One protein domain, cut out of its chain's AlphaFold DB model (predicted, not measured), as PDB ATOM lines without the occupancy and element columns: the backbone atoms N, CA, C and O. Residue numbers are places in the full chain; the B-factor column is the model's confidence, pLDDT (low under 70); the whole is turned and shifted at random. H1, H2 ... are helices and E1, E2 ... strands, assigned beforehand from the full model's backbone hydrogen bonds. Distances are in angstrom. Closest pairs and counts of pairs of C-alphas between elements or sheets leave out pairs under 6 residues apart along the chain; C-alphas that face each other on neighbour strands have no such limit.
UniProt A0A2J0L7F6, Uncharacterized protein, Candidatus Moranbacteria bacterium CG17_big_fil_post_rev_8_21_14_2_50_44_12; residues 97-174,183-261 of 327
ATOM      1  N   ASP A  97     157.984 145.219 143.795       95.75
ATOM      2  CA  ASP A  97     158.229 143.885 144.313       95.75
ATOM      3  C   ASP A  97     158.744 143.930 145.753       95.75
ATOM      4  O   ASP A  97     159.408 144.867 146.195       95.75
ATOM      5  N   THR A  98     158.447 142.875 146.517       95.88
ATOM      6  CA  THR A  98     158.924 142.724 147.898       95.88
ATOM      7  C   THR A  98     159.971 141.624 147.985       95.88
ATOM      8  O   THR A  98     159.659 140.433 147.906       95.88
ATOM      9  N   TYR A  99     161.217 142.003 148.259       95.25
ATOM     10  CA  TYR A  99     162.255 141.043 148.598       95.25
ATOM     11  C   TYR A  99     162.189 140.666 150.076       95.25
ATOM     12  O   TYR A  99     162.166 141.529 150.950       95.25
ATOM     13  N   ARG A 100     162.228 139.360 150.370       95.19
ATOM     14  CA  ARG A 100     162.218 138.831 151.740       95.19
ATOM     15  C   ARG A 100     163.444 137.987 152.026       95.19
ATOM     16  O   ARG A 100     163.638 136.921 151.440       95.19
ATOM     17  N   ASN A 101     164.202 138.388 153.036       93.94
ATOM     18  CA  ASN A 101     165.321 137.625 153.548       93.94
ATOM     19  C   ASN A 101     165.017 137.036 154.928       93.94
ATOM     20  O   ASN A 101     165.174 137.679 155.965       93.94
ATOM     21  N   LYS A 102     164.638 135.757 154.957       93.88
ATOM     22  CA  LYS A 102     164.349 135.054 156.216       93.88
ATOM     23  C   LYS A 102     165.597 134.743 157.047       93.88
ATOM     24  O   LYS A 102     165.479 134.553 158.253       93.88
ATOM     25  N   TRP A 103     166.779 134.676 156.432       91.75
ATOM     26  CA  TRP A 103     168.021 134.346 157.140       91.75
ATOM     27  C   TRP A 103     168.473 135.486 158.061       91.75
ATOM     28  O   TRP A 103     168.853 135.242 159.208       91.75
ATOM     29  N   TYR A 104     168.384 136.720 157.568       93.75
ATOM     30  CA  TYR A 104     168.734 137.944 158.286       93.75
ATOM     31  C   TYR A 104     167.514 138.722 158.786       93.75
ATOM     32  O   TYR A 104     167.684 139.729 159.459       93.75
ATOM     33  N   GLY A 105     166.295 138.253 158.518       94.50
ATOM     34  CA  GLY A 105     165.076 138.776 159.132       94.50
ATOM     35  C   GLY A 105     164.679 140.166 158.651       94.50
ATOM     36  O   GLY A 105     164.241 140.975 159.465       94.50
ATOM     37  N   PHE A 106     164.809 140.453 157.356       95.62
ATOM     38  CA  PHE A 106     164.329 141.712 156.780       95.62
ATOM     39  C   PHE A 106     163.528 141.495 155.497       95.62
ATOM     40  O   PHE A 106     163.670 140.475 154.818       95.62
ATOM     41  N   GLU A 107     162.690 142.468 155.174       96.12
ATOM     42  CA  GLU A 107     162.071 142.647 153.871       96.12
ATOM     43  C   GLU A 107     162.219 144.100 153.415       96.12
ATOM     44  O   GLU A 107     162.304 145.010 154.240       96.12
ATOM     45  N   ILE A 108     162.297 144.303 152.106       95.88
ATOM     46  CA  ILE A 108     162.432 145.620 151.482       95.88
ATOM     47  C   ILE A 108     161.678 145.611 150.155       95.88
ATOM     48  O   ILE A 108     161.708 144.604 149.437       95.88
ATOM     49  N   GLN A 109     160.981 146.705 149.855       96.12
ATOM     50  CA  GLN A 109     160.330 146.890 148.562       96.12
ATOM     51  C   GLN A 109     161.294 147.549 147.575       96.12
ATOM     52  O   GLN A 109     162.120 148.367 147.977       96.12
ATOM     53  N   HIS A 110     161.189 147.184 146.302       95.06
ATOM     54  CA  HIS A 110     161.966 147.760 145.208       95.06
ATOM     55  C   HIS A 110     161.139 147.775 143.918       95.06
ATOM     56  O   HIS A 110     160.213 146.971 143.799       95.06
ATOM     57  N   PRO A 111     161.469 148.625 142.930       94.69
ATOM     58  CA  PRO A 111     160.815 148.564 141.625       94.69
ATOM     59  C   PRO A 111     160.886 147.149 141.022       94.69
ATOM     60  O   PRO A 111     161.920 146.483 141.115       94.69
ATOM     61  N   ASP A 112     159.796 146.685 140.413       92.75
ATOM     62  CA  ASP A 112     159.681 145.375 139.742       92.75
ATOM     63  C   ASP A 112     160.633 145.227 138.545       92.75
ATOM     64  O   ASP A 112     161.136 144.147 138.244       92.75
ATOM     65  N   THR A 113     160.942 146.346 137.891       90.19
ATOM     66  CA  THR A 113     161.923 146.437 136.801       90.19
ATOM     67  C   THR A 113     163.366 146.209 137.246       90.19
ATOM     68  O   THR A 113     164.256 146.134 136.400       90.19
ATOM     69  N   TRP A 114     163.638 146.136 138.549       90.50
ATOM     70  CA  TRP A 114     164.987 145.912 139.049       90.50
ATOM     71  C   TRP A 114     165.248 144.427 139.226       90.50
ATOM     72  O   TRP A 114     164.591 143.740 140.013       90.50
ATOM     73  N   LYS A 115     166.292 143.926 138.570       78.62
ATOM     74  CA  LYS A 115     166.798 142.589 138.845       78.62
ATOM     75  C   LYS A 115     167.273 142.492 140.287       78.62
ATOM     76  O   LYS A 115     168.260 143.101 140.709       78.62
ATOM     77  N   ASN A 116     166.619 141.605 141.026       66.31
ATOM     78  CA  ASN A 116     167.070 141.162 142.334       66.31
ATOM     79  C   ASN A 116     168.227 140.174 142.173       66.31
ATOM     80  O   ASN A 116     168.068 138.956 142.276       66.31
ATOM     81  N   ASN A 117     169.394 140.711 141.830       61.75
ATOM     82  CA  ASN A 117     170.499 139.903 141.368       61.75
ATOM     83  C   ASN A 117     171.705 140.007 142.295       61.75
ATOM     84  O   ASN A 117     172.493 140.952 142.278       61.75
ATOM     85  N   THR A 118     171.923 138.861 142.938       62.38
ATOM     86  CA  THR A 118     173.205 138.330 143.406       62.38
ATOM     87  C   THR A 118     173.487 138.573 144.885       62.38
ATOM     88  O   THR A 118     173.865 139.654 145.331       62.38
ATOM     89  N   GLN A 119     173.361 137.488 145.655       67.12
ATOM     90  CA  GLN A 119     173.959 137.395 146.979       67.12
ATOM     91  C   GLN A 119     175.462 137.216 146.802       67.12
ATOM     92  O   GLN A 119     175.910 136.166 146.334       67.12
ATOM     93  N   TYR A 120     176.248 138.200 147.219       65.62
ATOM     94  CA  TYR A 120     177.681 137.997 147.370       65.62
ATOM     95  C   TYR A 120     177.938 137.586 148.819       65.62
ATOM     96  O   TYR A 120     177.743 138.353 149.766       65.62
ATOM     97  N   LYS A 121     178.328 136.322 149.004       59.91
ATOM     98  CA  LYS A 121     179.001 135.885 150.227       59.91
ATOM     99  C   LYS A 121     180.485 136.103 150.010       59.91
ATOM    100  O   LYS A 121     181.124 135.325 149.305       59.91
ATOM    101  N   THR A 122     181.035 137.152 150.598       54.25
ATOM    102  CA  THR A 122     182.465 137.416 150.484       54.25
ATOM    103  C   THR A 122     183.188 136.532 151.490       54.25
ATOM    104  O   THR A 122     183.337 136.867 152.658       54.25
ATOM    105  N   ALA A 123     183.593 135.343 151.042       46.50
ATOM    106  CA  ALA A 123     184.601 134.541 151.733       46.50
ATOM    107  C   ALA A 123     186.025 134.861 151.233       46.50
ATOM    108  O   ALA A 123     186.994 134.353 151.792       46.50
ATOM    109  N   THR A 124     186.164 135.675 150.180       54.25
ATOM    110  CA  THR A 124     187.423 135.776 149.427       54.25
ATOM    111  C   THR A 124     188.227 137.045 149.714       54.25
ATOM    112  O   THR A 124     189.455 136.990 149.706       54.25
ATOM    113  N   GLU A 125     187.582 138.170 150.030       64.94
ATOM    114  CA  GLU A 125     188.289 139.396 150.416       64.94
ATOM    115  C   GLU A 125     188.570 139.377 151.915       64.94
ATOM    116  O   GLU A 125     187.682 139.574 152.741       64.94
ATOM    117  N   LYS A 126     189.833 139.137 152.279       65.38
ATOM    118  CA  LYS A 126     190.293 139.096 153.677       65.38
ATOM    119  C   LYS A 126     190.019 140.393 154.464       65.38
ATOM    120  O   LYS A 126     190.136 140.374 155.684       65.38
ATOM    121  N   SER A 127     189.690 141.490 153.783       70.44
ATOM    122  CA  SER A 127     189.414 142.819 154.342       70.44
ATOM    123  C   SER A 127     187.923 143.145 154.500       70.44
ATOM    124  O   SER A 127     187.593 144.166 155.102       70.44
ATOM    125  N   ALA A 128     187.015 142.321 153.971       78.38
ATOM    126  CA  ALA A 128     185.582 142.565 154.092       78.38
ATOM    127  C   ALA A 128     185.100 142.232 155.514       78.38
ATOM    128  O   ALA A 128     185.213 141.090 155.969       78.38
ATOM    129  N   VAL A 129     184.553 143.225 156.223       89.75
ATOM    130  CA  VAL A 129     184.065 143.045 157.604       89.75
ATOM    131  C   VAL A 129     182.576 142.654 157.642       89.75
ATOM    132  O   VAL A 129     182.091 142.109 158.638       89.75
ATOM    133  N   TYR A 130     181.857 142.850 156.531       90.25
ATOM    134  CA  TYR A 130     180.467 142.419 156.350       90.25
ATOM    135  C   TYR A 130     180.332 140.890 156.190       90.25
ATOM    136  O   TYR A 130     181.259 140.189 155.792       90.25
ATOM    137  N   GLU A 131     179.155 140.348 156.516       91.25
ATOM    138  CA  GLU A 131     178.806 138.932 156.328       91.25
ATOM    139  C   GLU A 131     178.232 138.666 154.931       91.25
ATOM    140  O   GLU A 131     178.540 137.647 154.311       91.25
ATOM    141  N   THR A 132     177.398 139.577 154.425       91.75
ATOM    142  CA  THR A 132     176.797 139.459 153.093       91.75
ATOM    143  C   THR A 132     176.344 140.814 152.549       91.75
ATOM    144  O   THR A 132     176.112 141.746 153.320       91.75
ATOM    145  N   ILE A 133     176.199 140.897 151.225       93.12
ATOM    146  CA  ILE A 133     175.622 142.043 150.513       93.12
ATOM    147  C   ILE A 133     174.499 141.548 149.605       93.12
ATOM    148  O   ILE A 133     174.674 140.574 148.864       93.12
ATOM    149  N   TYR A 134     173.373 142.258 149.645       93.88
ATOM    150  CA  TYR A 134     172.261 142.128 148.709       93.88
ATOM    151  C   TYR A 134     172.236 143.348 147.799       93.88
ATOM    152  O   TYR A 134     172.047 144.459 148.287       93.88
ATOM    153  N   LYS A 135     172.444 143.139 146.497       94.56
ATOM    154  CA  LYS A 135     172.451 144.209 145.499       94.56
ATOM    155  C   LYS A 135     171.091 144.293 144.814       94.56
ATOM    156  O   LYS A 135     170.603 143.295 144.292       94.56
ATOM    157  N   PHE A 136     170.519 145.487 144.793       94.06
ATOM    158  CA  PHE A 136     169.311 145.829 144.050       94.06
ATOM    159  C   PHE A 136     169.750 146.776 142.941       94.06
ATOM    160  O   PHE A 136     170.355 147.805 143.245       94.06
ATOM    161  N   ARG A 137     169.574 146.388 141.677       93.12
ATOM    162  CA  ARG A 137     170.068 147.151 140.524       93.12
ATOM    163  C   ARG A 137     168.975 147.326 139.486       93.12
ATOM    164  O   ARG A 137     168.205 146.400 139.257       93.12
ATOM    165  N   SER A 138     168.946 148.497 138.865       91.25
ATOM    166  CA  SER A 138     168.103 148.768 137.708       91.25
ATOM    167  C   SER A 138     168.588 147.971 136.498       91.25
ATOM    168  O   SER A 138     169.790 147.821 136.276       91.25
ATOM    169  N   ASP A 139     167.648 147.475 135.699       85.00
ATOM    170  CA  ASP A 139     167.926 146.695 134.488       85.00
ATOM    171  C   ASP A 139     168.380 147.540 133.295       85.00
ATOM    172  O   ASP A 139     168.760 146.995 132.256       85.00
ATOM    173  N   GLY A 140     168.302 148.864 133.418       75.56
ATOM    174  CA  GLY A 140     168.519 149.781 132.313       75.56
ATOM    175  C   GLY A 140     169.994 150.015 132.005       75.56
ATOM    176  O   GLY A 140     170.586 150.955 132.536       75.56
ATOM    177  N   GLU A 141     170.555 149.250 131.064       65.75
ATOM    178  CA  GLU A 141     171.697 149.724 130.275       65.75
ATOM    179  C   GLU A 141     171.279 151.027 129.565       65.75
ATOM    180  O   GLU A 141     170.446 151.018 128.662       65.75
ATOM    181  N   GLY A 142     171.825 152.169 129.995       64.38
ATOM    182  CA  GLY A 142     171.690 153.435 129.264       64.38
ATOM    183  C   GLY A 142     170.643 154.432 129.768       64.38
ATOM    184  O   GLY A 142     170.323 155.366 129.039       64.38
ATOM    185  N   THR A 143     170.144 154.322 131.003       66.75
ATOM    186  CA  THR A 143     169.228 155.350 131.554       66.75
ATOM    187  C   THR A 143     169.902 156.702 131.817       66.75
ATOM    188  O   THR A 143     169.222 157.664 132.161       66.75
ATOM    189  N   GLY A 144     171.230 156.805 131.682       80.81
ATOM    190  CA  GLY A 144     171.979 158.013 132.041       80.81
ATOM    191  C   GLY A 144     171.877 158.366 133.531       80.81
ATOM    192  O   GLY A 144     172.348 159.426 133.940       80.81
ATOM    193  N   SER A 145     171.263 157.492 134.338       88.50
ATOM    194  CA  SER A 145     171.184 157.642 135.782       88.50
ATOM    195  C   SER A 145     172.570 157.452 136.380       88.50
ATOM    196  O   SER A 145     173.281 156.504 136.050       88.50
ATOM    197  N   ILE A 146     172.941 158.349 137.291       93.19
ATOM    198  CA  ILE A 146     174.191 158.241 138.051       93.19
ATOM    199  C   ILE A 146     174.105 157.091 139.072       93.19
ATOM    200  O   ILE A 146     175.116 156.487 139.436       93.19
ATOM    201  N   PHE A 147     172.887 156.775 139.520       93.75
ATOM    202  CA  PHE A 147     172.611 155.692 140.452       93.75
ATOM    203  C   PHE A 147     172.154 154.445 139.704       93.75
ATOM    204  O   PHE A 147     171.209 154.482 138.915       93.75
ATOM    205  N   GLU A 148     172.806 153.323 139.996       93.69
ATOM    206  CA  GLU A 148     172.475 152.016 139.424       93.69
ATOM    207  C   GLU A 148     171.508 151.225 140.311       93.69
ATOM    208  O   GLU A 148     170.980 150.199 139.889       93.69
ATOM    209  N   GLY A 149     171.300 151.655 141.558       94.62
ATOM    210  CA  GLY A 149     170.441 150.984 142.530       94.62
ATOM    211  C   GLY A 149     170.944 151.188 143.957       94.62
ATOM    212  O   GLY A 149     171.500 152.235 144.267       94.62
ATOM    213  N   TYR A 150     170.790 150.203 144.840       96.12
ATOM    214  CA  TYR A 150     171.319 150.260 146.210       96.12
ATOM    215  C   TYR A 150     171.724 148.881 146.742       96.12
ATOM    216  O   TYR A 150     171.347 147.837 146.209       96.12
ATOM    217  N   ASP A 151     172.511 148.878 147.811       95.88
ATOM    218  CA  ASP A 151     173.008 147.691 148.495       95.88
ATOM    219  C   ASP A 151     172.454 147.608 149.908       95.88
ATOM    220  O   ASP A 151     172.474 148.591 150.636       95.88
ATOM    221  N   VAL A 152     172.038 146.416 150.333       96.00
ATOM    222  CA  VAL A 152     171.828 146.098 151.749       96.00
ATOM    223  C   VAL A 152     173.009 145.259 152.221       96.00
ATOM    224  O   VAL A 152     173.113 144.068 151.906       96.00
ATOM    225  N   LYS A 153     173.918 145.889 152.964       95.81
ATOM    226  CA  LYS A 153     175.119 145.271 153.531       95.81
ATOM    227  C   LYS A 153     174.862 144.889 154.981       95.81
ATOM    228  O   LYS A 153     174.351 145.686 155.762       95.81
ATOM    229  N   ILE A 154     175.203 143.653 155.339       95.25
ATOM    230  CA  ILE A 154     174.905 143.099 156.662       95.25
ATOM    231  C   ILE A 154     176.197 142.839 157.412       95.25
ATOM    232  O   ILE A 154     177.007 142.013 156.988       95.25
ATOM    233  N   TYR A 155     176.358 143.488 158.559       95.06
ATOM    234  CA  TYR A 155     177.538 143.385 159.408       95.06
ATOM    235  C   TYR A 155     177.189 142.691 160.725       95.06
ATOM    236  O   TYR A 155     176.215 143.068 161.377       95.06
ATOM    237  N   PRO A 156     177.964 141.691 161.171       94.44
ATOM    238  CA  PRO A 156     177.826 141.161 162.520       94.44
ATOM    239  C   PRO A 156     178.348 142.185 163.532       94.44
ATOM    240  O   PRO A 156     179.524 142.541 163.476       94.44
ATOM    241  N   VAL A 157     177.536 142.559 164.525       94.06
ATOM    242  CA  VAL A 157     177.930 143.501 165.601       94.06
ATOM    243  C   VAL A 157     179.206 143.037 166.324       94.06
ATOM    244  O   VAL A 157     180.042 143.826 166.738       94.06
ATOM    245  N   LYS A 158     179.426 141.717 166.413       94.44
ATOM    246  CA  LYS A 158     180.645 141.139 167.010       94.44
ATOM    247  C   LYS A 158     181.938 141.467 166.254       94.44
ATOM    248  O   LYS A 158     183.008 141.346 166.840       94.44
ATOM    249  N   LYS A 159     181.853 141.763 164.954       93.25
ATOM    250  CA  LYS A 159     183.005 142.120 164.107       93.25
ATOM    251  C   LYS A 159     183.143 143.630 163.925       93.25
ATOM    252  O   LYS A 159     184.237 144.093 163.633       93.25
ATOM    253  N   VAL A 160     182.034 144.349 164.055       93.19
ATOM    254  CA  VAL A 160     181.891 145.775 163.770       93.19
ATOM    255  C   VAL A 160     181.143 146.384 164.955       93.19
ATOM    256  O   VAL A 160     179.913 146.314 164.979       93.19
ATOM    257  N   PRO A 161     181.864 146.858 165.989       87.00
ATOM    258  CA  PRO A 161     181.243 147.332 167.226       87.00
ATOM    259  C   PRO A 161     180.474 148.645 167.033       87.00
ATOM    260  O   PRO A 161     179.536 148.913 167.780       87.00
ATOM    261  N   ASP A 162     180.849 149.429 166.024       88.06
ATOM    262  CA  ASP A 162     180.284 150.730 165.685       88.06
ATOM    263  C   ASP A 162     180.177 150.908 164.164       88.06
ATOM    264  O   ASP A 162     180.789 150.188 163.374       88.06
ATOM    265  N   ILE A 163     179.374 151.885 163.747       90.19
ATOM    266  CA  ILE A 163     179.138 152.192 162.334       90.19
ATOM    267  C   ILE A 163     180.401 152.695 161.611       90.19
ATOM    268  O   ILE A 163     180.566 152.439 160.418       90.19
ATOM    269  N   GLU A 164     181.319 153.351 162.329       91.12
ATOM    270  CA  GLU A 164     182.599 153.857 161.808       91.12
ATOM    271  C   GLU A 164     183.531 152.733 161.355       91.12
ATOM    272  O   GLU A 164     184.345 152.913 160.453       91.12
ATOM    273  N   SER A 165     183.381 151.556 161.960       91.50
ATOM    274  CA  SER A 165     184.123 150.345 161.628       91.50
ATOM    275  C   SER A 165     183.555 149.600 160.409       91.50
ATOM    276  O   SER A 165     184.077 148.548 160.026       91.50
ATOM    277  N   THR A 166     182.470 150.093 159.797       93.69
ATOM    278  CA  THR A 166     181.917 149.513 158.565       93.69
ATOM    279  C   THR A 166     182.761 149.907 157.350       93.69
ATOM    280  O   THR A 166     183.380 150.963 157.302       93.69
ATOM    281  N   ASN A 167     182.752 149.072 156.308       93.44
ATOM    282  CA  ASN A 167     183.423 149.389 155.042       93.44
ATOM    283  C   ASN A 167     182.736 150.514 154.235       93.44
ATOM    284  O   ASN A 167     183.209 150.813 153.145       93.44
ATOM    285  N   ASP A 168     181.624 151.078 154.720       94.12
ATOM    286  CA  ASP A 168     180.866 152.145 154.042       94.12
ATOM    287  C   ASP A 168     181.327 153.549 154.434       94.12
ATOM    288  O   ASP A 168     180.884 154.539 153.854       94.12
ATOM    289  N   ILE A 169     182.218 153.635 155.422       92.94
ATOM    290  CA  ILE A 169     182.807 154.877 155.898       92.94
ATOM    291  C   ILE A 169     184.307 154.797 155.661       92.94
ATOM    292  O   ILE A 169     185.014 153.961 156.225       92.94
ATOM    293  N   HIS A 170     184.809 155.686 154.811       93.25
ATOM    294  CA  HIS A 170     186.223 155.744 154.473       93.25
ATOM    295  C   HIS A 170     186.880 156.920 155.191       93.25
ATOM    296  O   HIS A 170     186.483 158.070 155.007       93.25
ATOM    297  N   LYS A 171     187.891 156.635 156.018       93.81
ATOM    298  CA  LYS A 171     188.746 157.674 156.606       93.81
ATOM    299  C   LYS A 171     189.659 158.258 155.529       93.81
ATOM    300  O   LYS A 171     190.249 157.509 154.750       93.81
ATOM    301  N   LYS A 172     189.792 159.584 155.504       94.75
ATOM    302  CA  LYS A 172     190.723 160.286 154.614       94.75
ATOM    303  C   LYS A 172     192.167 159.965 154.995       94.75
ATOM    304  O   LYS A 172     192.500 159.821 156.172       94.75
ATOM    305  N   GLU A 173     193.039 159.889 153.995       95.38
ATOM    306  CA  GLU A 173     194.474 159.759 154.233       95.38
ATOM    307  C   GLU A 173     194.992 161.006 154.967       95.38
ATOM    308  O   GLU A 173     194.763 162.135 154.533       95.38
ATOM    309  N   GLY A 174     195.657 160.804 156.108       93.88
ATOM    310  CA  GLY A 174     196.142 161.897 156.955       93.88
ATOM    311  C   GLY A 174     195.082 162.545 157.853       93.88
ATOM    312  O   GLY A 174     195.371 163.586 158.442       93.88
ATOM    313  N   GLN A 183     182.346 164.770 163.399       81.50
ATOM    314  CA  GLN A 183     180.908 164.501 163.399       81.50
ATOM    315  C   GLN A 183     180.547 163.583 162.227       81.50
ATOM    316  O   GLN A 183     180.638 163.977 161.063       81.50
ATOM    317  N   LEU A 184     180.180 162.343 162.546       77.56
ATOM    318  CA  LEU A 184     179.923 161.292 161.563       77.56
ATOM    319  C   LEU A 184     178.463 161.229 161.102       77.56
ATOM    320  O   LEU A 184     178.178 160.904 159.949       77.56
ATOM    321  N   ALA A 185     177.527 161.482 162.014       69.50
ATOM    322  CA  ALA A 185     176.127 161.183 161.778       69.50
ATOM    323  C   ALA A 185     175.201 162.126 162.537       69.50
ATOM    324  O   ALA A 185     175.461 162.511 163.677       69.50
ATOM    325  N   GLU A 186     174.079 162.426 161.894       73.56
ATOM    326  CA  GLU A 186     172.900 162.935 162.570       73.56
ATOM    327  C   GLU A 186     172.171 161.710 163.132       73.56
ATOM    328  O   GLU A 186     171.727 160.830 162.388       73.56
ATOM    329  N   GLU A 187     172.107 161.590 164.457       63.88
ATOM    330  CA  GLU A 187     171.302 160.540 165.067       63.88
ATOM    331  C   GLU A 187     169.827 160.882 164.844       63.88
ATOM    332  O   GLU A 187     169.302 161.844 165.401       63.88
ATOM    333  N   VAL A 188     169.162 160.107 163.988       61.59
ATOM    334  CA  VAL A 188     167.750 160.306 163.674       61.59
ATOM    335  C   VAL A 188     166.968 159.097 164.163       61.59
ATOM    336  O   VAL A 188     166.855 158.087 163.474       61.59
ATOM    337  N   SER A 189     166.423 159.200 165.372       54.69
ATOM    338  CA  SER A 189     165.595 158.147 165.953       54.69
ATOM    339  C   SER A 189     164.189 158.161 165.340       54.69
ATOM    340  O   SER A 189     163.397 159.076 165.552       54.69
ATOM    341  N   PHE A 190     163.856 157.113 164.584       55.75
ATOM    342  CA  PHE A 190     162.497 156.841 164.115       55.75
ATOM    343  C   PHE A 190     162.093 155.414 164.500       55.75
ATOM    344  O   PHE A 190     162.731 154.453 164.078       55.75
ATOM    345  N   GLY A 191     161.012 155.267 165.274       55.59
ATOM    346  CA  GLY A 191     160.387 153.970 165.560       55.59
ATOM    347  C   GLY A 191     160.101 153.695 167.038       55.59
ATOM    348  O   GLY A 191     160.649 154.321 167.942       55.59
ATOM    349  N   SER A 192     159.206 152.737 167.286       52.00
ATOM    350  CA  SER A 192     158.880 152.235 168.622       52.00
ATOM    351  C   SER A 192     159.930 151.215 169.079       52.00
ATOM    352  O   SER A 192     160.052 150.170 168.447       52.00
ATOM    353  N   GLY A 193     160.654 151.537 170.157       62.69
ATOM    354  CA  GLY A 193     161.429 150.656 171.048       62.69
ATOM    355  C   GLY A 193     162.127 149.426 170.442       62.69
ATOM    356  O   GLY A 193     161.463 148.438 170.157       62.69
ATOM    357  N   GLU A 194     163.468 149.473 170.391       67.19
ATOM    358  CA  GLU A 194     164.459 148.417 170.043       67.19
ATOM    359  C   GLU A 194     165.096 148.486 168.647       67.19
ATOM    360  O   GLU A 194     166.072 147.779 168.391       67.19
ATOM    361  N   VAL A 195     164.604 149.337 167.745       73.44
ATOM    362  CA  VAL A 195     165.255 149.565 166.448       73.44
ATOM    363  C   VAL A 195     165.975 150.904 166.473       73.44
ATOM    364  O   VAL A 195     165.341 151.949 166.590       73.44
ATOM    365  N   TYR A 196     167.300 150.860 166.339       76.38
ATOM    366  CA  TYR A 196     168.123 152.052 166.172       76.38
ATOM    367  C   TYR A 196     168.326 152.290 164.687       76.38
ATOM    368  O   TYR A 196     168.909 151.449 164.000       76.38
ATOM    369  N   PHE A 197     167.816 153.417 164.213       84.12
ATOM    370  CA  PHE A 197     167.989 153.895 162.855       84.12
ATOM    371  C   PHE A 197     168.924 155.103 162.896       84.12
ATOM    372  O   PHE A 197     168.776 155.972 163.750       84.12
ATOM    373  N   GLN A 198     169.907 155.143 162.008       89.50
ATOM    374  CA  GLN A 198     170.883 156.217 161.927       89.50
ATOM    375  C   GLN A 198     171.033 156.642 160.474       89.50
ATOM    376  O   GLN A 198     171.284 155.820 159.591       89.50
ATOM    377  N   LYS A 199     170.879 157.942 160.225       93.19
ATOM    378  CA  LYS A 199     171.166 158.544 158.928       93.19
ATOM    379  C   LYS A 199     172.625 158.993 158.935       93.19
ATOM    380  O   LYS A 199     173.006 159.867 159.711       93.19
ATOM    381  N   VAL A 200     173.441 158.413 158.064       94.19
ATOM    382  CA  VAL A 200     174.826 158.846 157.860       94.19
ATOM    383  C   VAL A 200     174.844 159.817 156.693       94.19
ATOM    384  O   VAL A 200     174.415 159.464 155.599       94.19
ATOM    385  N   SER A 201     175.314 161.038 156.933       94.19
ATOM    386  CA  SER A 201     175.449 162.082 155.915       94.19
ATOM    387  C   SER A 201     176.755 162.830 156.146       94.19
ATOM    388  O   SER A 201     176.857 163.721 156.990       94.19
ATOM    389  N   ILE A 202     177.780 162.423 155.406       93.69
ATOM    390  CA  ILE A 202     179.110 163.015 155.429       93.69
ATOM    391  C   ILE A 202     179.242 163.857 154.165       93.69
ATOM    392  O   ILE A 202     179.238 163.342 153.046       93.69
ATOM    393  N   LYS A 203     179.332 165.173 154.351       93.75
ATOM    394  CA  LYS A 203     179.532 166.135 153.263       93.75
ATOM    395  C   LYS A 203     181.005 166.220 152.886       93.75
ATOM    396  O   LYS A 203     181.893 165.931 153.692       93.75
ATOM    397  N   ASP A 204     181.261 166.690 151.675       92.81
ATOM    398  CA  ASP A 204     182.604 167.090 151.292       92.81
ATOM    399  C   ASP A 204     183.107 168.256 152.153       92.81
ATOM    400  O   ASP A 204     182.336 169.036 152.715       92.81
ATOM    401  N   GLY A 205     184.423 168.310 152.336       90.94
ATOM    402  CA  GLY A 205     185.071 169.186 153.312       90.94
ATOM    403  C   GLY A 205     185.119 168.644 154.747       90.94
ATOM    404  O   GLY A 205     185.797 169.249 155.573       90.94
ATOM    405  N   ASN A 206     184.496 167.495 155.058       92.62
ATOM    406  CA  ASN A 206     184.716 166.831 156.349       92.62
ATOM    407  C   ASN A 206     186.214 166.510 156.526       92.62
ATOM    408  O   ASN A 206     186.857 166.006 155.602       92.62
ATOM    409  N   LEU A 207     186.777 166.824 157.696       93.50
ATOM    410  CA  LEU A 207     188.215 166.681 157.955       93.50
ATOM    411  C   LEU A 207     188.669 165.218 158.024       93.50
ATOM    412  O   LEU A 207     189.827 164.923 157.741       93.50
ATOM    413  N   CYS A 208     187.766 164.306 158.379       94.38
ATOM    414  CA  CYS A 208     188.121 162.954 158.791       94.38
ATOM    415  C   CYS A 208     187.681 161.889 157.790       94.38
ATOM    416  O   CYS A 208     188.371 160.887 157.609       94.38
ATOM    417  N   TYR A 209     186.545 162.104 157.130       94.44
ATOM    418  CA  TYR A 209     185.876 161.082 156.338       94.44
ATOM    419  C   TYR A 209     185.623 161.538 154.901       94.44
ATOM    420  O   TYR A 209     185.456 162.728 154.619       94.44
ATOM    421  N   GLU A 210     185.626 160.580 153.978       94.44
ATOM    422  CA  GLU A 210     185.170 160.796 152.607       94.44
ATOM    423  C   GLU A 210     183.645 161.007 152.567       94.44
ATOM    424  O   GLU A 210     182.940 160.500 153.444       94.44
ATOM    425  N   PRO A 211     183.119 161.740 151.566       94.38
ATOM    426  CA  PRO A 211     181.682 161.943 151.432       94.38
ATOM    427  C   PRO A 211     180.929 160.615 151.341       94.38
ATOM    428  O   PRO A 211     181.279 159.749 150.539       94.38
ATOM    429  N   ALA A 212     179.877 160.471 152.140       95.31
ATOM    430  CA  ALA A 212     179.069 159.260 152.213       95.31
ATOM    431  C   ALA A 212     177.630 159.610 152.594       95.31
ATOM    432  O   ALA A 212     177.392 160.512 153.396       95.31
ATOM    433  N   TYR A 213     176.663 158.880 152.040       95.50
ATOM    434  CA  TYR A 213     175.268 158.980 152.447       95.50
ATOM    435  C   TYR A 213     174.618 157.609 152.429       95.50
ATOM    436  O   TYR A 213     174.631 156.941 151.397       95.50
ATOM    437  N   PHE A 214     174.087 157.186 153.571       96.44
ATOM    438  CA  PHE A 214     173.348 155.936 153.690       96.44
ATOM    439  C   PHE A 214     172.537 155.879 154.985       96.44
ATOM    440  O   PHE A 214     172.691 156.704 155.888       96.44
ATOM    441  N   TYR A 215     171.696 154.854 155.095       95.31
ATOM    442  CA  TYR A 215     170.973 154.547 156.322       95.31
ATOM    443  C   TYR A 215     171.527 153.290 156.970       95.31
ATOM    444  O   TYR A 215     171.766 152.292 156.291       95.31
ATOM    445  N   SER A 216     171.713 153.335 158.283       95.06
ATOM    446  CA  SER A 216     172.165 152.203 159.079       95.06
ATOM    447  C   SER A 216     171.135 151.851 160.130       95.06
ATOM    448  O   SER A 216     170.568 152.719 160.791       95.06
ATOM    449  N   ILE A 217     170.876 150.558 160.270       94.00
ATOM    450  CA  ILE A 217     169.860 150.040 161.171       94.00
ATOM    451  C   ILE A 217     170.490 148.946 162.013       94.00
ATOM    452  O   ILE A 217     171.060 148.007 161.466       94.00
ATOM    453  N   THR A 218     170.373 149.020 163.336       92.44
ATOM    454  CA  THR A 218     170.882 147.970 164.228       92.44
ATOM    455  C   THR A 218     169.728 147.168 164.810       92.44
ATOM    456  O   THR A 218     168.818 147.730 165.422       92.44
ATOM    457  N   LYS A 219     169.768 145.839 164.639       92.12
ATOM    458  CA  LYS A 219     168.815 144.916 165.267       92.12
ATOM    459  C   LYS A 219     169.466 143.595 165.659       92.12
ATOM    460  O   LYS A 219     170.017 142.862 164.833       92.12
ATOM    461  N   GLY A 220     169.321 143.234 166.932       91.38
ATOM    462  CA  GLY A 220     169.851 141.986 167.472       91.38
ATOM    463  C   GLY A 220     171.374 141.917 167.344       91.38
ATOM    464  O   GLY A 220     172.085 142.682 167.976       91.38
ATOM    465  N   ASN A 221     171.879 140.981 166.533       92.94
ATOM    466  CA  ASN A 221     173.321 140.768 166.336       92.94
ATOM    467  C   ASN A 221     173.854 141.356 165.018       92.94
ATOM    468  O   ASN A 221     174.971 141.013 164.619       92.94
ATOM    469  N   TYR A 222     173.060 142.183 164.330       94.44
ATOM    470  CA  TYR A 222     173.383 142.694 163.001       94.44
ATOM    471  C   TYR A 222     173.179 144.201 162.873       94.44
ATOM    472  O   TYR A 222     172.256 144.766 163.462       94.44
ATOM    473  N   ILE A 223     174.024 144.798 162.037       95.06
ATOM    474  CA  ILE A 223     173.883 146.140 161.477       95.06
ATOM    475  C   ILE A 223     173.546 145.975 159.990       95.06
ATOM    476  O   ILE A 223     174.167 145.163 159.298       95.06
ATOM    477  N   TYR A 224     172.557 146.722 159.514       96.19
ATOM    478  CA  TYR A 224     172.071 146.729 158.139       96.19
ATOM    479  C   TYR A 224     172.344 148.112 157.555       96.19
ATOM    480  O   TYR A 224     171.657 149.065 157.915       96.19
ATOM    481  N   ASN A 225     173.327 148.221 156.666       96.94
ATOM    482  CA  ASN A 225     173.571 149.453 155.922       96.94
ATOM    483  C   ASN A 225     172.861 149.363 154.576       96.94
ATOM    484  O   ASN A 225     173.119 148.441 153.802       96.94
ATOM    485  N   ILE A 226     171.967 150.306 154.304       97.06
ATOM    486  CA  ILE A 226     171.279 150.452 153.024       97.06
ATOM    487  C   ILE A 226     171.984 151.585 152.285       97.06
ATOM    488  O   ILE A 226     171.792 152.743 152.636       97.06
ATOM    489  N   VAL A 227     172.835 151.273 151.311       96.94
ATOM    490  CA  VAL A 227     173.789 152.208 150.693       96.94
ATOM    491  C   VAL A 227     173.413 152.438 149.229       96.94
ATOM    492  O   VAL A 227     173.268 151.450 148.508       96.94
ATOM    493  N   PRO A 228     173.258 153.683 148.747       96.88
ATOM    494  CA  PRO A 228     173.015 153.928 147.332       96.88
ATOM    495  C   PRO A 228     174.222 153.457 146.509       96.88
ATOM    496  O   PRO A 228     175.376 153.694 146.863       96.88
ATOM    497  N   ALA A 229     173.953 152.765 145.407       95.00
ATOM    498  CA  ALA A 229     174.962 152.280 144.484       95.00
ATOM    499  C   ALA A 229     175.108 153.274 143.332       95.00
ATOM    500  O   ALA A 229     174.182 153.490 142.548       95.00
ATOM    501  N   VAL A 230     176.287 153.875 143.256       93.94
ATOM    502  CA  VAL A 230     176.688 154.810 142.208       93.94
ATOM    503  C   VAL A 230     177.471 154.035 141.147       93.94
ATOM    504  O   VAL A 230     178.297 153.194 141.506       93.94
ATOM    505  N   GLY A 231     177.192 154.284 139.866       90.75
ATOM    506  CA  GLY A 231     177.885 153.604 138.767       90.75
ATOM    507  C   GLY A 231     179.349 154.015 138.611       90.75
ATOM    508  O   GLY A 231     179.801 154.978 139.227       90.75
ATOM    509  N   GLU A 232     180.105 153.305 137.767       86.75
ATOM    510  CA  GLU A 232     181.556 153.532 137.586       86.75
ATOM    511  C   GLU A 232     181.905 154.963 137.149       86.75
ATOM    512  O   GLU A 232     182.966 155.483 137.492       86.75
ATOM    513  N   SER A 233     181.007 155.613 136.407       81.69
ATOM    514  CA  SER A 233     181.164 156.997 135.954       81.69
ATOM    515  C   SER A 233     180.742 158.039 136.989       81.69
ATOM    516  O   SER A 233     180.822 159.232 136.710       81.69
ATOM    517  N   GLY A 234     180.210 157.621 138.137       76.75
ATOM    518  CA  GLY A 234     179.631 158.541 139.098       76.75
ATOM    519  C   GLY A 234     180.693 159.374 139.802       76.75
ATOM    520  O   GLY A 234     181.541 158.862 140.535       76.75
ATOM    521  N   GLU A 235     180.627 160.683 139.583       82.50
ATOM    522  CA  GLU A 235     181.442 161.643 140.312       82.50
ATOM    523  C   GLU A 235     181.100 161.598 141.806       82.50
ATOM    524  O   GLU A 235     179.942 161.447 142.207       82.50
ATOM    525  N   ARG A 236     182.119 161.751 142.658       87.75
ATOM    526  CA  ARG A 236     181.904 161.910 144.098       87.75
ATOM    527  C   ARG A 236     181.129 163.207 144.331       87.75
ATOM    528  O   ARG A 236     181.622 164.290 144.027       87.75
ATOM    529  N   PHE A 237     179.928 163.097 144.888       92.06
ATOM    530  CA  PHE A 237     179.101 164.260 145.184       92.06
ATOM    531  C   PHE A 237     179.660 165.051 146.367       92.06
ATOM    532  O   PHE A 237     180.005 164.481 147.403       92.06
ATOM    533  N   SER A 238     179.667 166.379 146.249       93.06
ATOM    534  CA  SER A 238     180.019 167.263 147.365       93.06
ATOM    535  C   SER A 238     178.999 167.187 148.507       93.06
ATOM    536  O   SER A 238     179.341 167.318 149.682       93.06
ATOM    537  N   ASN A 239     177.733 166.928 148.173       94.50
ATOM    538  CA  ASN A 239     176.661 166.666 149.125       94.50
ATOM    539  C   ASN A 239     175.867 165.420 148.693       94.50
ATOM    540  O   ASN A 239     174.853 165.554 148.003       94.50
ATOM    541  N   PRO A 240     176.327 164.215 149.081       95.12
ATOM    542  CA  PRO A 240     175.703 162.964 148.657       95.12
ATOM    543  C   PRO A 240     174.225 162.855 149.059       95.12
ATOM    544  O   PRO A 240     173.418 162.425 148.247       95.12
ATOM    545  N   GLU A 241     173.833 163.328 150.248       94.56
ATOM    546  CA  GLU A 241     172.429 163.322 150.701       94.56
ATOM    547  C   GLU A 241     171.513 164.114 149.761       94.56
ATOM    548  O   GLU A 241     170.456 163.625 149.348       94.56
ATOM    549  N   LYS A 242     171.927 165.334 149.397       93.50
ATOM    550  CA  LYS A 242     171.144 166.200 148.509       93.50
ATOM    551  C   LYS A 242     171.015 165.593 147.113       93.50
ATOM    552  O   LYS A 242     169.916 165.572 146.565       93.50
ATOM    553  N   GLU A 243     172.114 165.095 146.549       94.12
ATOM    554  CA  GLU A 243     172.109 164.528 145.196       94.12
ATOM    555  C   GLU A 243     171.349 163.204 145.129       94.12
ATOM    556  O   GLU A 243     170.542 163.028 144.222       94.12
ATOM    557  N   THR A 244     171.506 162.314 146.115       94.50
ATOM    558  CA  THR A 244     170.700 161.087 146.195       94.50
ATOM    559  C   THR A 244     169.215 161.411 146.336       94.50
ATOM    560  O   THR A 244     168.402 160.833 145.627       94.50
ATOM    561  N   THR A 245     168.835 162.376 147.180       93.06
ATOM    562  CA  THR A 245     167.418 162.757 147.335       93.06
ATOM    563  C   THR A 245     166.828 163.334 146.045       93.06
ATOM    564  O   THR A 245     165.660 163.099 145.747       93.06
ATOM    565  N   ARG A 246     167.627 164.083 145.275       92.38
ATOM    566  CA  ARG A 246     167.194 164.736 144.031       92.38
ATOM    567  C   ARG A 246     167.131 163.781 142.842       92.38
ATOM    568  O   ARG A 246     166.217 163.882 142.034       92.38
ATOM    569  N   LEU A 247     168.140 162.928 142.693       92.94
ATOM    570  CA  LEU A 247     168.348 162.105 141.498       92.94
ATOM    571  C   LEU A 247     167.925 160.649 141.686       92.94
ATOM    572  O   LEU A 247     167.897 159.910 140.709       92.94
ATOM    573  N   PHE A 248     167.640 160.232 142.920       94.38
ATOM    574  CA  PHE A 248     167.309 158.849 143.235       94.38
ATOM    575  C   PHE A 248     166.213 158.738 144.309       94.38
ATOM    576  O   PHE A 248     166.441 158.207 145.401       94.38
ATOM    577  N   PRO A 249     165.009 159.268 144.031       93.50
ATOM    578  CA  PRO A 249     163.912 159.278 144.993       93.50
ATOM    579  C   PRO A 249     163.452 157.863 145.402       93.50
ATOM    580  O   PRO A 249     163.043 157.664 146.547       93.50
ATOM    581  N   GLU A 250     163.613 156.851 144.542       94.56
ATOM    582  CA  GLU A 250     163.276 155.448 144.823       94.56
ATOM    583  C   GLU A 250     164.078 154.888 146.002       94.56
ATOM    584  O   GLU A 250     163.581 154.068 146.771       94.56
ATOM    585  N   TYR A 251     165.313 155.349 146.202       95.62
ATOM    586  CA  TYR A 251     166.119 154.920 147.340       95.62
ATOM    587  C   TYR A 251     165.466 155.268 148.678       95.62
ATOM    588  O   TYR A 251     165.437 154.443 149.593       95.62
ATOM    589  N   LYS A 252     164.906 156.477 148.793       93.44
ATOM    590  CA  LYS A 252     164.250 156.930 150.022       93.44
ATOM    591  C   LYS A 252     162.999 156.105 150.312       93.44
ATOM    592  O   LYS A 252     162.798 155.687 151.453       93.44
ATOM    593  N   GLU A 253     162.206 155.826 149.281       94.69
ATOM    594  CA  GLU A 253     161.015 154.984 149.403       94.69
ATOM    595  C   GLU A 253     161.387 153.551 149.805       94.69
ATOM    596  O   GLU A 253     160.826 153.021 150.766       94.69
ATOM    597  N   ALA A 254     162.417 152.961 149.189       94.94
ATOM    598  CA  ALA A 254     162.909 151.628 149.537       94.94
ATOM    599  C   ALA A 254     163.395 151.533 150.992       94.94
ATOM    600  O   ALA A 254     163.056 150.587 151.707       94.94
ATOM    601  N   VAL A 255     164.151 152.530 151.460       94.81
ATOM    602  CA  VAL A 255     164.591 152.613 152.861       94.81
ATOM    603  C   VAL A 255     163.389 152.726 153.798       94.81
ATOM    604  O   VAL A 255     163.351 152.045 154.821       94.81
ATOM    605  N   SER A 256     162.396 153.549 153.455       92.06
ATOM    606  CA  SER A 256     161.190 153.728 154.274       92.06
ATOM    607  C   SER A 256     160.323 152.462 154.342       92.06
ATOM    608  O   SER A 256     159.691 152.181 155.362       92.06
ATOM    609  N   ALA A 257     160.343 151.657 153.275       93.88
ATOM    610  CA  ALA A 257     159.654 150.381 153.184       93.88
ATOM    611  C   ALA A 257     160.416 149.229 153.864       93.88
ATOM    612  O   ALA A 257     159.872 148.123 153.962       93.88
ATOM    613  N   PHE A 258     161.649 149.453 154.339       94.69
ATOM    614  CA  PHE A 258     162.442 148.436 155.021       94.69
ATOM    615  C   PHE A 258     161.766 148.010 156.327       94.69
ATOM    616  O   PHE A 258     161.502 148.815 157.222       94.69
ATOM    617  N   LYS A 259     161.510 146.709 156.465       94.88
ATOM    618  CA  LYS A 259     160.837 146.136 157.634       94.88
ATOM    619  C   LYS A 259     161.575 144.910 158.122       94.88
ATOM    620  O   LYS A 259     162.109 144.114 157.353       94.88
ATOM    621  N   PHE A 260     161.557 144.712 159.433       94.00
ATOM    622  CA  PHE A 260     162.066 143.479 160.012       94.00
ATOM    623  C   PHE A 260     160.994 142.395 160.032       94.00
ATOM    624  O   PHE A 260     159.872 142.622 160.477       94.00
ATOM    625  N   ILE A 261     161.391 141.187 159.651       95.00
ATOM    626  CA  ILE A 261     160.579 139.971 159.730       95.00
ATOM    627  C   ILE A 261     161.234 138.971 160.689       95.00
ATOM    628  O   ILE A 261     162.406 139.092 161.049       95.00
TER     629      ILE A 261
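Overview. This is residues 97 to 174 and 183 to 261 of the 327 residues of an uncharacterized protein of Candidatus Moranbacteria bacterium CG17_big_fil_post_rev_8_21_14_2_50_44_12 (UniProt A0A2J0L7F6). A twisted wall of five strands, in the order E3 - E4 - E7 - E6 - E5, has two short helices, H1 and H2, over one face, and the small hairpin of E1 and E2 packs with E2 on H2. Residues 114 to 115 and 119 to 120 pair with edge strand E3, and residues 259 to 260 pair with E2. The printed part has 157 residues, with seven named strands followed by two named helices; both sheets are antiparallel, and the class is mixed, helices and strands, with under half of the residues in named elements. It is compact, with a radius of gyration of the C-alphas of 15.2 A and spans of 42 by 37 by 36 A.

Arrangement. E3, residues 132 to 138, and E4, residues 147 to 156, form a hairpin, with N 136 and O 150 2.9 A apart. E4 is antiparallel to E7, residues 222 to 230, with N 151 and O 227 at 2.8 A. E5, residues 196 to 202, E6, residues 212 to 219, and E7 form a meander, each strand the antiparallel neighbour of the one before; N 200 and O 214 are 2.9 A apart, N 224 and O 217 2.8 A. These pairs are within hydrogen-bond range. H1, residues 240 to 247, and H2, residues 249 to 256, are on the same face, making two layers, helices on one face of a sheet. H1, at a height over the sheet of 8.3 A, runs across the strands, at 71 degrees to E7 on the local plane; its closest C-alphas to E6 are Glu 241 and Tyr 213, 5.5 A. H2, at a height of 9.3 A, lies over E7 and runs along the strands, at 3 degrees to E7 on the local plane; the closest C-alphas are Tyr 251 and Pro 228, 7.0 A. The helices only just touch, only at the corner by their link, with 3 pairs of C-alphas within 8 A, the closest Thr 245 and Lys 252, 7.2 A. In both helices every O i to N i+4 pair is within hydrogen-bond range. E1, residues 97 to 101, and E2, residues 106 to 110, form a hairpin, with N 99 and O 108 within hydrogen-bond range at 2.9 A; the closest C-alphas of E2 and H2 are Gln 109 and Ala 254, 5.5 A.

Along the chain. E1 begins at C-alpha 97 (158.229, 143.885, 144.313), and H2 ends at C-alpha 256 (161.190, 153.728, 154.274). From first to last C-alpha E4 measures 26.9 A, E7 24.3 A and E6 21.9 A.

Size, cuts and confidence. The C-alphas farthest apart, Asp 97 and Gly 174, are 43.8 A apart. Residues 175 to 182 are not printed, and C-alphas 174 and 183 are 16.7 A apart across the cut. The link from E2 to E3 is long, 21 residues. The pLDDT is under 70 at residues 116 to 126, 141 to 143, 185 and 187 to 194.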